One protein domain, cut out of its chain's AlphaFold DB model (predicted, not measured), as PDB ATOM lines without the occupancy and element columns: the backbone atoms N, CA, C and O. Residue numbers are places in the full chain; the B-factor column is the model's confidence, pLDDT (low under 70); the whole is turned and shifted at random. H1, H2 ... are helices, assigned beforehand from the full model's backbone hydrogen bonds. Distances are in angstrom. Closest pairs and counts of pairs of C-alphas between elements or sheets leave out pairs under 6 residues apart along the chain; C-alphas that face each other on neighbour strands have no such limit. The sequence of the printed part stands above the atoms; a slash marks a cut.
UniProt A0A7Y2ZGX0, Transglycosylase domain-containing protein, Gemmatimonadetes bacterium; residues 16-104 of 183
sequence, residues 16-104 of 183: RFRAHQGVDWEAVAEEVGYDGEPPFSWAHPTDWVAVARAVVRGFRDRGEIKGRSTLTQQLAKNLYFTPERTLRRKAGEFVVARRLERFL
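Overview. This is residues 16 to 104 of the 183 residues of the protein "Transglycosylase domain-containing protein" of Gemmatimonadetes bacterium (UniProt A0A7Y2ZGX0). Two long helices, H2 and H4, come near each other where H2 ends and H4 begins, and spread apart from there as a loose V. Short H3 packs across H4, and short H1 lies near H2. The 89 printed residues hold four named helices, H1 to H4, and no named strand: all helix, compact, radius of gyration of the C-alphas 13.0 A, spans 36 by 32 by 21 A.

Arrangement. H1, residues 25 to 31, only just touches residues 51 to 55 of H2, residues 45 to 62, with 3 pairs of C-alphas within 8 A; the closest, Ala 29 and Val 51, are 6.5 A apart. H3, residues 71 to 80, touches H4, residues 87 to 103, only just about perpendicular at 70.4 degrees; their closest C-alphas, Gln 73 and Ala 97, are 5.2 A apart. H2 and H4 are close but not clearly touching, with closest C-alphas Phe 59 and Leu 87 at 7.2 A. H1 is apart from H3 and H4. Every O i to N i+4 pair is within hydrogen-bond range in H1, H3 and H4, and 13 of 14 in H2.

Along the chain. H1 begins at C-alpha 25 (-74.204, -65.543, -46.776). H2 is 26.3 A long; H4, 24.8 A, ends at C-alpha 103 (-62.690, -50.199, -51.432).

Size, cuts and confidence. The printed part has no cut. The link from H1 to H2 is long. Residues 41 to 46 stand free; pLDDT is under 70 for residues 32 to 68.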
ATOM      1  N   ARG A  16     -81.142 -56.710 -46.962       90.25
ATOM      2  CA  ARG A  16     -79.957 -56.828 -46.104       90.25
ATOM      3  C   ARG A  16     -78.735 -56.120 -46.693       90.25
ATOM      4  O   ARG A  16     -77.636 -56.314 -46.174       90.25
ATOM      5  N   PHE A  17     -78.905 -55.239 -47.686       94.81
ATOM      6  CA  PHE A  17     -77.798 -54.599 -48.407       94.81
ATOM      7  C   PHE A  17     -76.723 -54.018 -47.487       94.81
ATOM      8  O   PHE A  17     -75.531 -54.181 -47.734       94.81
ATOM      9  N   ARG A  18     -77.116 -53.346 -46.398       94.38
ATOM     10  CA  ARG A  18     -76.165 -52.736 -45.451       94.38
ATOM     11  C   ARG A  18     -75.573 -53.713 -44.428       94.38
ATOM     12  O   ARG A  18     -74.602 -53.351 -43.774       94.38
ATOM     13  N   ALA A  19     -76.126 -54.915 -44.291       90.00
ATOM     14  CA  ALA A  19     -75.716 -55.910 -43.300       90.00
ATOM     15  C   ALA A  19     -74.652 -56.894 -43.821       90.00
ATOM     16  O   ALA A  19     -73.925 -57.482 -43.025       90.00
ATOM     17  N   HIS A  20     -74.518 -57.061 -45.141       88.62
ATOM     18  CA  HIS A  20     -73.536 -57.974 -45.737       88.62
ATOM     19  C   HIS A  20     -72.348 -57.233 -46.380       88.62
ATOM     20  O   HIS A  20     -72.393 -56.026 -46.593       88.62
ATOM     21  N   GLN A  21     -71.283 -57.946 -46.763       88.06
ATOM     22  CA  GLN A  21     -70.104 -57.381 -47.453       88.06
ATOM     23  C   GLN A  21     -69.947 -57.970 -48.863       88.06
ATOM     24  O   GLN A  21     -69.004 -58.707 -49.159       88.06
ATOM     25  N   GLY A  22     -70.915 -57.679 -49.730       86.31
ATOM     26  CA  GLY A  22     -70.944 -58.132 -51.123       86.31
ATOM     27  C   GLY A  22     -71.699 -59.429 -51.375       86.31
ATOM     28  O   GLY A  22     -72.365 -59.534 -52.395       86.31
ATOM     29  N   VAL A  23     -71.661 -60.392 -50.460       84.31
ATOM     30  CA  VAL A  23     -72.459 -61.624 -50.549       84.31
ATOM     31  C   VAL A  23     -73.288 -61.764 -49.283       84.31
ATOM     32  O   VAL A  23     -72.734 -61.678 -48.188       84.31
ATOM     33  N   ASP A  24     -74.591 -61.976 -49.443       84.19
ATOM     34  CA  ASP A  24     -75.503 -62.306 -48.352       84.19
ATOM     35  C   ASP A  24     -75.391 -63.805 -48.041       84.19
ATOM     36  O   ASP A  24     -76.056 -64.645 -48.644       84.19
ATOM     37  N   TRP A  25     -74.461 -64.151 -47.152       75.94
ATOM     38  CA  TRP A  25     -74.204 -65.543 -46.776       75.94
ATOM     39  C   TRP A  25     -75.324 -66.157 -45.943       75.94
ATOM     40  O   TRP A  25     -75.486 -67.372 -45.970       75.94
ATOM     41  N   GLU A  26     -76.102 -65.330 -45.244       76.81
ATOM     42  CA  GLU A  26     -77.267 -65.776 -44.487       76.81
ATOM     43  C   GLU A  26     -78.365 -66.238 -45.457       76.81
ATOM     44  O   GLU A  26     -78.831 -67.368 -45.344       76.81
ATOM     45  N   ALA A  27     -78.650 -65.461 -46.517       77.94
ATOM     46  CA  ALA A  27     -79.534 -65.897 -47.609       77.94
ATOM     47  C   ALA A  27     -79.067 -67.211 -48.241       77.94
ATOM     48  O   ALA A  27     -79.872 -68.102 -48.503       77.94
ATOM     49  N   VAL A  28     -77.763 -67.327 -48.513       73.75
ATOM     50  CA  VAL A  28     -77.200 -68.528 -49.141       73.75
ATOM     51  C   VAL A  28     -77.342 -69.742 -48.221       73.75
ATOM     52  O   VAL A  28     -77.674 -70.822 -48.703       73.75
ATOM     53  N   ALA A  29     -77.103 -69.584 -46.917       71.81
ATOM     54  CA  ALA A  29     -77.248 -70.658 -45.937       71.81
ATOM     55  C   ALA A  29     -78.710 -71.118 -45.794       71.81
ATOM     56  O   ALA A  29     -78.968 -72.321 -45.824       71.81
ATOM     57  N   GLU A  30     -79.656 -70.173 -45.711       74.44
ATOM     58  CA  GLU A  30     -81.100 -70.450 -45.705       74.44
ATOM     59  C   GLU A  30     -81.521 -71.234 -46.961       74.44
ATOM     60  O   GLU A  30     -82.216 -72.245 -46.876       74.44
ATOM     61  N   GLU A  31     -81.065 -70.802 -48.139       70.19
ATOM     62  CA  GLU A  31     -81.459 -71.390 -49.422       70.19
ATOM     63  C   GLU A  31     -80.947 -72.820 -49.606       70.19
ATOM     64  O   GLU A  31     -81.655 -73.693 -50.116       70.19
ATOM     65  N   VAL A  32     -79.700 -73.067 -49.208       65.44
ATOM     66  CA  VAL A  32     -79.092 -74.391 -49.344       65.44
ATOM     67  C   VAL A  32     -79.483 -75.343 -48.212       65.44
ATOM     68  O   VAL A  32     -79.010 -76.479 -48.204       65.44
ATOM     69  N   GLY A  33     -80.350 -74.903 -47.291       64.62
ATOM     70  CA  GLY A  33     -80.805 -75.695 -46.153       64.62
ATOM     71  C   GLY A  33     -79.649 -76.111 -45.250       64.62
ATOM     72  O   GLY A  33     -79.598 -77.261 -44.822       64.62
ATOM     73  N   TYR A  34     -78.683 -75.211 -45.039       66.44
ATOM     74  CA  TYR A  34     -77.549 -75.482 -44.166       66.44
ATOM     75  C   TYR A  34     -78.023 -75.584 -42.712       66.44
ATOM     76  O   TYR A  34     -78.670 -74.680 -42.194       66.44
ATOM     77  N   ASP A  35     -77.692 -76.699 -42.072       60.31
ATOM     78  CA  ASP A  35     -78.162 -77.152 -40.761       60.31
ATOM     79  C   ASP A  35     -77.153 -76.894 -39.623       60.31
ATOM     80  O   ASP A  35     -77.303 -77.429 -38.525       60.31
ATOM     81  N   GLY A  36     -76.119 -76.080 -39.869       61.41
ATOM     82  CA  GLY A  36     -75.153 -75.674 -38.842       61.41
ATOM     83  C   GLY A  36     -75.758 -74.751 -37.775       61.41
ATOM     84  O   GLY A  36     -76.728 -74.039 -38.037       61.41
ATOM     85  N   GLU A  37     -75.180 -74.738 -36.569       51.69
ATOM     86  CA  GLU A  37     -75.722 -73.941 -35.459       51.69
ATOM     87  C   GLU A  37     -75.460 -72.428 -35.628       51.69
ATOM     88  O   GLU A  37     -74.311 -72.015 -35.809       51.69
ATOM     89  N   PRO A  38     -76.497 -71.572 -35.538       48.41
ATOM     90  CA  PRO A  38     -76.314 -70.129 -35.432       48.41
ATOM     91  C   PRO A  38     -75.785 -69.730 -34.033       48.41
ATOM     92  O   PRO A  38     -76.144 -70.362 -33.041       48.41
ATOM     93  N   PRO A  39     -75.003 -68.638 -33.906       50.16
ATOM     94  CA  PRO A  39     -74.638 -67.697 -34.959       50.16
ATOM     95  C   PRO A  39     -73.452 -68.177 -35.806       50.16
ATOM     96  O   PRO A  39     -72.451 -68.677 -35.298       50.16
ATOM     97  N   PHE A  40     -73.543 -67.913 -37.110       53.62
ATOM     98  CA  PHE A  40     -72.442 -68.047 -38.062       53.62
ATOM     99  C   PHE A  40     -71.189 -67.301 -37.566       53.62
ATOM    100  O   PHE A  40     -71.238 -66.094 -37.312       53.62
ATOM    101  N   SER A  41     -70.057 -68.004 -37.449       49.47
ATOM    102  CA  SER A  41     -68.800 -67.433 -36.955       49.47
ATOM    103  C   SER A  41     -67.759 -67.313 -38.066       49.47
ATOM    104  O   SER A  41     -67.269 -68.298 -38.613       49.47
ATOM    105  N   TRP A  42     -67.319 -66.079 -38.330       50.66
ATOM    106  CA  TRP A  42     -66.206 -65.760 -39.237       50.66
ATOM    107  C   TRP A  42     -64.868 -66.426 -38.853       50.66
ATOM    108  O   TRP A  42     -63.913 -66.347 -39.625       50.66
ATOM    109  N   ALA A  43     -64.773 -67.060 -37.679       52.25
ATOM    110  CA  ALA A  43     -63.542 -67.635 -37.147       52.25
ATOM    111  C   ALA A  43     -63.264 -69.083 -37.596       52.25
ATOM    112  O   ALA A  43     -62.134 -69.541 -37.423       52.25
ATOM    113  N   HIS A  44     -64.234 -69.802 -38.179       53.56
ATOM    114  CA  HIS A  44     -64.078 -71.229 -38.485       53.56
ATOM    115  C   HIS A  44     -64.010 -71.516 -39.995       53.56
ATOM    116  O   HIS A  44     -65.029 -71.466 -40.679       53.56
ATOM    117  N   PRO A  45     -62.827 -71.875 -40.544       55.78
ATOM    118  CA  PRO A  45     -62.621 -72.194 -41.967       55.78
ATOM    119  C   PRO A  45     -63.550 -73.281 -42.534       55.78
ATOM    120  O   PRO A  45     -63.759 -73.350 -43.743       55.78
ATOM    121  N   THR A  46     -64.112 -74.134 -41.678       59.38
ATOM    122  CA  THR A  46     -65.017 -75.232 -42.040       59.38
ATOM    123  C   THR A  46     -66.364 -74.751 -42.573       59.38
ATOM    124  O   THR A  46     -66.896 -75.362 -43.505       59.38
ATOM    125  N   ASP A  47     -66.860 -73.623 -42.069       60.09
ATOM    126  CA  ASP A  47     -68.183 -73.089 -42.407       60.09
ATOM    127  C   ASP A  47     -68.170 -72.516 -43.836       60.09
ATOM    128  O   ASP A  47     -69.094 -72.721 -44.624       60.09
ATOM    129  N   TRP A  48     -67.031 -71.938 -44.242       60.03
ATOM    130  CA  TRP A  48     -66.762 -71.457 -45.604       60.03
ATOM    131  C   TRP A  48     -66.818 -72.585 -46.630       60.03
ATOM    132  O   TRP A  48     -67.373 -72.434 -47.718       60.03
ATOM    133  N   VAL A  49     -66.231 -73.733 -46.289       63.78
ATOM    134  CA  VAL A  49     -66.150 -74.890 -47.185       63.78
ATOM    135  C   VAL A  49     -67.499 -75.609 -47.265       63.78
ATOM    136  O   VAL A  49     -67.801 -76.216 -48.295       63.78
ATOM    137  N   ALA A  50     -68.320 -75.558 -46.213       63.81
ATOM    138  CA  ALA A  50     -69.682 -76.090 -46.221       63.81
ATOM    139  C   ALA A  50     -70.604 -75.253 -47.124       63.81
ATOM    140  O   ALA A  50     -71.177 -75.798 -48.070       63.81
ATOM    141  N   VAL A  51     -70.642 -73.932 -46.924       63.69
ATOM    142  CA  VAL A  51     -71.440 -73.006 -47.745       63.69
ATOM    143  C   VAL A  51     -70.987 -73.032 -49.207       63.69
ATOM    144  O   VAL A  51     -71.811 -73.197 -50.107       63.69
ATOM    145  N   ALA A  52     -69.677 -72.976 -49.475       67.25
ATOM    146  CA  ALA A  52     -69.149 -73.051 -50.839       67.25
ATOM    147  C   ALA A  52     -69.481 -74.386 -51.533       67.25
ATOM    148  O   ALA A  52     -69.813 -74.397 -52.719       67.25
ATOM    149  N   ARG A  53     -69.437 -75.521 -50.818       66.62
ATOM    150  CA  ARG A  53     -69.843 -76.823 -51.381       66.62
ATOM    151  C   ARG A  53     -71.338 -76.890 -51.659       66.62
ATOM    152  O   ARG A  53     -71.715 -77.445 -52.689       66.62
ATOM    153  N   ALA A  54     -72.168 -76.339 -50.780       64.50
ATOM    154  CA  ALA A  54     -73.615 -76.323 -50.953       64.50
ATOM    155  C   ALA A  54     -74.022 -75.454 -52.158       64.50
ATOM    156  O   ALA A  54     -74.791 -75.891 -53.009       64.50
ATOM    157  N   VAL A  55     -73.376 -74.297 -52.313       66.38
ATOM    158  CA  VAL A  55     -73.431 -73.427 -53.500       66.38
ATOM    159  C   VAL A  55     -73.038 -74.179 -54.776       66.38
ATOM    160  O   VAL A  55     -73.767 -74.142 -55.769       66.38
ATOM    161  N   VAL A  56     -71.900 -74.883 -54.771       66.56
ATOM    162  CA  VAL A  56     -71.437 -75.667 -55.932       66.56
ATOM    163  C   VAL A  56     -72.410 -76.801 -56.264       66.56
ATOM    164  O   VAL A  56     -72.646 -77.069 -57.443       66.56
ATOM    165  N   ARG A  57     -72.989 -77.457 -55.252       67.06
ATOM    166  CA  ARG A  57     -73.996 -78.511 -55.427       67.06
ATOM    167  C   ARG A  57     -75.287 -77.946 -56.024       67.06
ATOM    168  O   ARG A  57     -75.733 -78.451 -57.046       67.06
ATOM    169  N   GLY A  58     -75.801 -76.835 -55.492       65.06
ATOM    170  CA  GLY A  58     -76.971 -76.141 -56.040       65.06
ATOM    171  C   GLY A  58     -76.791 -75.741 -57.508       65.06
ATOM    172  O   GLY A  58     -77.664 -76.001 -58.334       65.06
ATOM    173  N   PHE A  59     -75.615 -75.212 -57.864       64.00
ATOM    174  CA  PHE A  59     -75.271 -74.914 -59.257       64.00
ATOM    175  C   PHE A  59     -75.198 -76.151 -60.155       64.00
ATOM    176  O   PHE A  59     -75.610 -76.072 -61.310       64.00
ATOM    177  N   ARG A  60     -74.656 -77.275 -59.670       65.25
ATOM    178  CA  ARG A  60     -74.601 -78.524 -60.447       65.25
ATOM    179  C   ARG A  60     -75.986 -79.105 -60.694       65.25
ATOM    180  O   ARG A  60     -76.254 -79.538 -61.808       65.25
ATOM    181  N   ASP A  61     -76.846 -79.075 -59.683       65.50
ATOM    182  CA  ASP A  61     -78.150 -79.735 -59.736       65.50
ATOM    183  C   ASP A  61     -79.197 -78.898 -60.487       65.50
ATOM    184  O   ASP A  61     -80.128 -79.454 -61.067       65.50
ATOM    185  N   ARG A  62     -79.070 -77.559 -60.494       60.12
ATOM    186  CA  ARG A  62     -80.082 -76.651 -61.077       60.12
ATOM    187  C   ARG A  62     -79.554 -75.657 -62.113       60.12
ATOM    188  O   ARG A  62     -80.336 -74.877 -62.643       60.12
ATOM    189  N   GLY A  63     -78.250 -75.628 -62.388       57.66
ATOM    190  CA  GLY A  63     -77.624 -74.641 -63.284       57.66
ATOM    191  C   GLY A  63     -77.558 -73.212 -62.719       57.66
ATOM    192  O   GLY A  63     -76.894 -72.351 -63.297       57.66
ATOM    193  N   GLU A  64     -78.196 -72.956 -61.574       58.38
ATOM    194  CA  GLU A  64     -78.220 -71.675 -60.871       58.38
ATOM    195  C   GLU A  64     -78.410 -71.873 -59.358       58.38
ATOM    196  O   GLU A  64     -79.127 -72.775 -58.928       58.38
ATOM    197  N   ILE A  65     -77.779 -71.020 -58.545       57.41
ATOM    198  CA  ILE A  65     -78.219 -70.802 -57.159       57.41
ATOM    199  C   ILE A  65     -79.508 -69.983 -57.237       57.41
ATOM    200  O   ILE A  65     -79.515 -68.903 -57.836       57.41
ATOM    201  N   LYS A  66     -80.585 -70.483 -56.639       49.53
ATOM    202  CA  LYS A  66     -81.869 -69.798 -56.483       49.53
ATOM    203  C   LYS A  66     -81.796 -68.785 -55.328       49.53
ATOM    204  O   LYS A  66     -82.573 -68.838 -54.384       49.53
ATOM    205  N   GLY A  67     -80.908 -67.808 -55.453       61.00
ATOM    206  CA  GLY A  67     -80.701 -66.757 -54.460       61.00
ATOM    207  C   GLY A  67     -80.669 -65.400 -55.142       61.00
ATOM    208  O   GLY A  67     -80.014 -65.231 -56.178       61.00
ATOM    209  N   ARG A  68     -81.396 -64.420 -54.593       69.81
ATOM    210  CA  ARG A  68     -81.341 -63.036 -55.082       69.81
ATOM    211  C   ARG A  68     -79.893 -62.562 -55.010       69.81
ATOM    212  O   ARG A  68     -79.292 -62.544 -53.943       69.81
ATOM    213  N   SER A  69     -79.315 -62.230 -56.164       84.62
ATOM    214  CA  SER A  69     -77.973 -61.650 -56.183       84.62
ATOM    215  C   SER A  69     -78.020 -60.290 -55.492       84.62
ATOM    216  O   SER A  69     -78.896 -59.486 -55.809       84.62
ATOM    217  N   THR A  70     -77.080 -60.037 -54.586       92.94
ATOM    218  CA  THR A  70     -76.978 -58.755 -53.873       92.94
ATOM    219  C   THR A  70     -76.765 -57.609 -54.857       92.94
ATOM    220  O   THR A  70     -76.250 -57.816 -55.962       92.94
ATOM    221  N   LEU A  71     -77.076 -56.377 -54.459       95.62
ATOM    222  CA  LEU A  71     -76.840 -55.200 -55.305       95.62
ATOM    223  C   LEU A  71     -75.365 -55.077 -55.710       95.62
ATOM    224  O   LEU A  71     -75.057 -54.736 -56.851       95.62
ATOM    225  N   THR A  72     -74.439 -55.443 -54.823       96.44
ATOM    226  CA  THR A  72     -73.000 -55.446 -55.116       96.44
ATOM    227  C   THR A  72     -72.622 -56.508 -56.157       96.44
ATOM    228  O   THR A  72     -71.813 -56.241 -57.046       96.44
ATOM    229  N   GLN A  73     -73.210 -57.707 -56.093       93.50
ATOM    230  CA  GLN A  73     -73.021 -58.739 -57.122       93.50
ATOM    231  C   GLN A  73     -73.622 -58.306 -58.459       93.50
ATOM    232  O   GLN A  73     -73.014 -58.520 -59.507       93.50
ATOM    233  N   GLN A  74     -74.798 -57.678 -58.432       93.56
ATOM    234  CA  GLN A  74     -75.424 -57.140 -59.632       93.56
ATOM    235  C   GLN A  74     -74.577 -56.017 -60.251       93.56
ATOM    236  O   GLN A  74     -74.380 -56.018 -61.462       93.56
ATOM    237  N   LEU A  75     -74.000 -55.121 -59.442       95.88
ATOM    238  CA  LEU A  75     -73.048 -54.110 -59.907       95.88
ATOM    239  C   LEU A  75     -71.810 -54.757 -60.542       95.88
ATOM    240  O   LEU A  75     -71.418 -54.381 -61.645       95.88
ATOM    241  N   ALA A  76     -71.218 -55.758 -59.884       94.56
ATOM    242  CA  ALA A  76     -70.076 -56.492 -60.427       94.56
ATOM    243  C   ALA A  76     -70.404 -57.114 -61.794       94.56
ATOM    244  O   ALA A  76     -69.623 -56.971 -62.736       94.56
ATOM    245  N   LYS A  77     -71.578 -57.750 -61.911       91.31
ATOM    246  CA  LYS A  77     -72.102 -58.308 -63.162       91.31
ATOM    247  C   LYS A  77     -72.214 -57.235 -64.249       91.31
ATOM    248  O   LYS A  77     -71.679 -57.443 -65.329       91.31
ATOM    249  N   ASN A  78     -72.851 -56.100 -63.953       91.19
ATOM    250  CA  ASN A  78     -73.088 -55.028 -64.925       91.19
ATOM    251  C   ASN A  78     -71.787 -54.376 -65.426       91.19
ATOM    252  O   ASN A  78     -71.718 -53.967 -66.579       91.19
ATOM    253  N   LEU A  79     -70.761 -54.279 -64.574       90.56
ATOM    254  CA  LEU A  79     -69.496 -53.627 -64.922       90.56
ATOM    255  C   LEU A  79     -68.502 -54.532 -65.663       90.56
ATOM    256  O   LEU A  79     -67.736 -54.037 -66.486       90.56
ATOM    257  N   TYR A  80     -68.452 -55.825 -65.330       87.50
ATOM    258  CA  TYR A  80     -67.294 -56.663 -65.678       87.50
ATOM    259  C   TYR A  80     -67.625 -57.981 -66.374       87.50
ATOM    260  O   TYR A  80     -66.698 -58.679 -66.789       87.50
ATOM    261  N   PHE A  81     -68.899 -58.360 -66.499       86.81
ATOM    262  CA  PHE A  81     -69.260 -59.679 -67.013       86.81
ATOM    263  C   PHE A  81     -70.293 -59.613 -68.136       86.81
ATOM    264  O   PHE A  81     -71.224 -58.814 -68.121       86.81
ATOM    265  N   THR A  82     -70.139 -60.509 -69.110       80.19
ATOM    266  CA  THR A  82     -71.132 -60.734 -70.160       80.19
ATOM    267  C   THR A  82     -72.353 -61.491 -69.604       80.19
ATOM    268  O   THR A  82     -72.270 -62.101 -68.531       80.19
ATOM    269  N   PRO A  83     -73.496 -61.510 -70.321       75.25
ATOM    270  CA  PRO A  83     -74.721 -62.177 -69.859       75.25
ATOM    271  C   PRO A  83     -74.635 -63.711 -69.692       75.25
ATOM    272  O   PRO A  83     -75.595 -64.329 -69.226       75.25
ATOM    273  N   GLU A  84     -73.524 -64.346 -70.075       79.12
ATOM    274  CA  GLU A  84     -73.352 -65.805 -70.093       79.12
ATOM    275  C   GLU A  84     -73.460 -66.449 -68.708       79.12
ATOM    276  O   GLU A  84     -72.644 -66.212 -67.823       79.12
ATOM    277  N   ARG A  85     -74.403 -67.371 -68.502       77.50
ATOM    278  CA  ARG A  85     -74.608 -67.999 -67.188       77.50
ATOM    279  C   ARG A  85     -73.661 -69.180 -66.934       77.50
ATOM    280  O   ARG A  85     -74.031 -70.324 -67.145       77.50
ATOM    281  N   THR A  86     -72.455 -68.907 -66.425       80.62
ATOM    282  CA  THR A  86     -71.477 -69.948 -66.035       80.62
ATOM    283  C   THR A  86     -71.065 -69.868 -64.560       80.62
ATOM    284  O   THR A  86     -71.043 -68.789 -63.962       80.62
ATOM    285  N   LEU A  87     -70.671 -71.008 -63.973       76.75
ATOM    286  CA  LEU A  87     -70.151 -71.071 -62.597       76.75
ATOM    287  C   LEU A  87     -68.878 -70.225 -62.429       76.75
ATOM    288  O   LEU A  87     -68.714 -69.539 -61.424       76.75
ATOM    289  N   ARG A  88     -68.001 -70.226 -63.443       80.56
ATOM    290  CA  ARG A  88     -66.784 -69.400 -63.464       80.56
ATOM    291  C   ARG A  88     -67.122 -67.911 -63.400       80.56
ATOM    292  O   ARG A  88     -66.514 -67.199 -62.606       80.56
ATOM    293  N   ARG A  89     -68.101 -67.450 -64.192       84.06
ATOM    294  CA  ARG A  89     -68.594 -66.068 -64.113       84.06
ATOM    295  C   ARG A  89     -69.121 -65.768 -62.712       84.06
ATOM    296  O   ARG A  89     -68.733 -64.759 -62.135       84.06
ATOM    297  N   LYS A  90     -69.940 -66.655 -62.133       82.75
ATOM    298  CA  LYS A  90     -70.505 -66.425 -60.796       82.75
ATOM    299  C   LYS A  90     -69.437 -66.322 -59.705       82.75
ATOM    300  O   LYS A  90     -69.512 -65.435 -58.861       82.75
ATOM    301  N   ALA A  91     -68.418 -67.179 -59.743       80.88
ATOM    302  CA  ALA A  91     -67.276 -67.069 -58.839       80.88
ATOM    303  C   ALA A  91     -66.540 -65.728 -59.022       80.88
ATOM    304  O   ALA A  91     -66.172 -65.082 -58.042       80.88
ATOM    305  N   GLY A  92     -66.392 -65.275 -60.272       84.50
ATOM    306  CA  GLY A  92     -65.872 -63.949 -60.597       84.50
ATOM    307  C   GLY A  92     -66.686 -62.814 -59.968       84.50
ATOM    308  O   GLY A  92     -66.102 -61.927 -59.349       84.50
ATOM    309  N   GLU A  93     -68.020 -62.860 -60.053       88.25
ATOM    310  CA  GLU A  93     -68.903 -61.873 -59.413       88.25
ATOM    311  C   GLU A  93     -68.673 -61.791 -57.904       88.25
ATOM    312  O   GLU A  93     -68.622 -60.693 -57.362       88.25
ATOM    313  N   PHE A  94     -68.497 -62.926 -57.222       85.12
ATOM    314  CA  PHE A  94     -68.246 -62.940 -55.777       85.12
ATOM    315  C   PHE A  94     -66.921 -62.267 -55.419       85.12
ATOM    316  O   PHE A  94     -66.873 -61.447 -54.501       85.12
ATOM    317  N   VAL A  95     -65.855 -62.570 -56.166       85.56
ATOM    318  CA  VAL A  95     -64.533 -61.960 -55.958       85.56
ATOM    319  C   VAL A  95     -64.589 -60.452 -56.202       85.56
ATOM    320  O   VAL A  95     -64.091 -59.672 -55.386       85.56
ATOM    321  N   VAL A  96     -65.217 -60.027 -57.299       90.56
ATOM    322  CA  VAL A  96     -65.340 -58.608 -57.644       90.56
ATOM    323  C   VAL A  96     -66.234 -57.876 -56.643       90.56
ATOM    324  O   VAL A  96     -65.838 -56.818 -56.165       90.56
ATOM    325  N   ALA A  97     -67.374 -58.446 -56.246       91.44
ATOM    326  CA  ALA A  97     -68.259 -57.854 -55.243       91.44
ATOM    327  C   ALA A  97     -67.544 -57.660 -53.898       91.44
ATOM    328  O   ALA A  97     -67.598 -56.578 -53.317       91.44
ATOM    329  N   ARG A  98     -66.790 -58.667 -53.437       88.19
ATOM    330  CA  ARG A  98     -65.975 -58.562 -52.218       88.19
ATOM    331  C   ARG A  98     -64.929 -57.452 -52.327       88.19
ATOM    332  O   ARG A  98     -64.672 -56.754 -51.349       88.19
ATOM    333  N   ARG A  99     -64.316 -57.295 -53.505       88.88
ATOM    334  CA  ARG A  99     -63.329 -56.241 -53.763       88.88
ATOM    335  C   ARG A  99     -63.977 -54.858 -53.769       88.88
ATOM    336  O   ARG A  99     -63.423 -53.961 -53.147       88.88
ATOM    337  N   LEU A 100     -65.135 -54.694 -54.408       95.69
ATOM    338  CA  LEU A 100     -65.896 -53.441 -54.385       95.69
ATOM    339  C   LEU A 100     -66.201 -53.023 -52.941       95.69
ATOM    340  O   LEU A 100     -65.870 -51.912 -52.559       95.69
ATOM    341  N   GLU A 101     -66.685 -53.942 -52.107       94.25
ATOM    342  CA  GLU A 101     -67.026 -53.691 -50.690       94.25
ATOM    343  C   GLU A 101     -65.822 -53.422 -49.790       94.25
ATOM    344  O   GLU A 101     -65.963 -52.905 -48.687       94.25
ATOM    345  N   ARG A 102     -64.618 -53.788 -50.236       92.44
ATOM    346  CA  ARG A 102     -63.379 -53.456 -49.529       92.44
ATOM    347  C   ARG A 102     -62.937 -52.017 -49.789       92.44
ATOM    348  O   ARG A 102     -62.270 -51.437 -48.937       92.44
ATOM    349  N   PHE A 103     -63.226 -51.483 -50.974       95.94
ATOM    350  CA  PHE A 103     -62.690 -50.199 -51.432       95.94
ATOM    351  C   PHE A 103     -63.739 -49.091 -51.537       95.94
ATOM    352  O   PHE A 103     -63.366 -47.928 -51.646       95.94
ATOM    353  N   LEU A 104     -65.024 -49.439 -51.519       97.31
ATOM    354  CA  LEU A 104     -66.144 -48.517 -51.639       97.31
ATOM    355  C   LEU A 104     -67.087 -48.719 -50.458       97.31
ATOM    356  O   LEU A 104     -67.356 -49.852 -50.056       97.31
TER     357      LEU A 104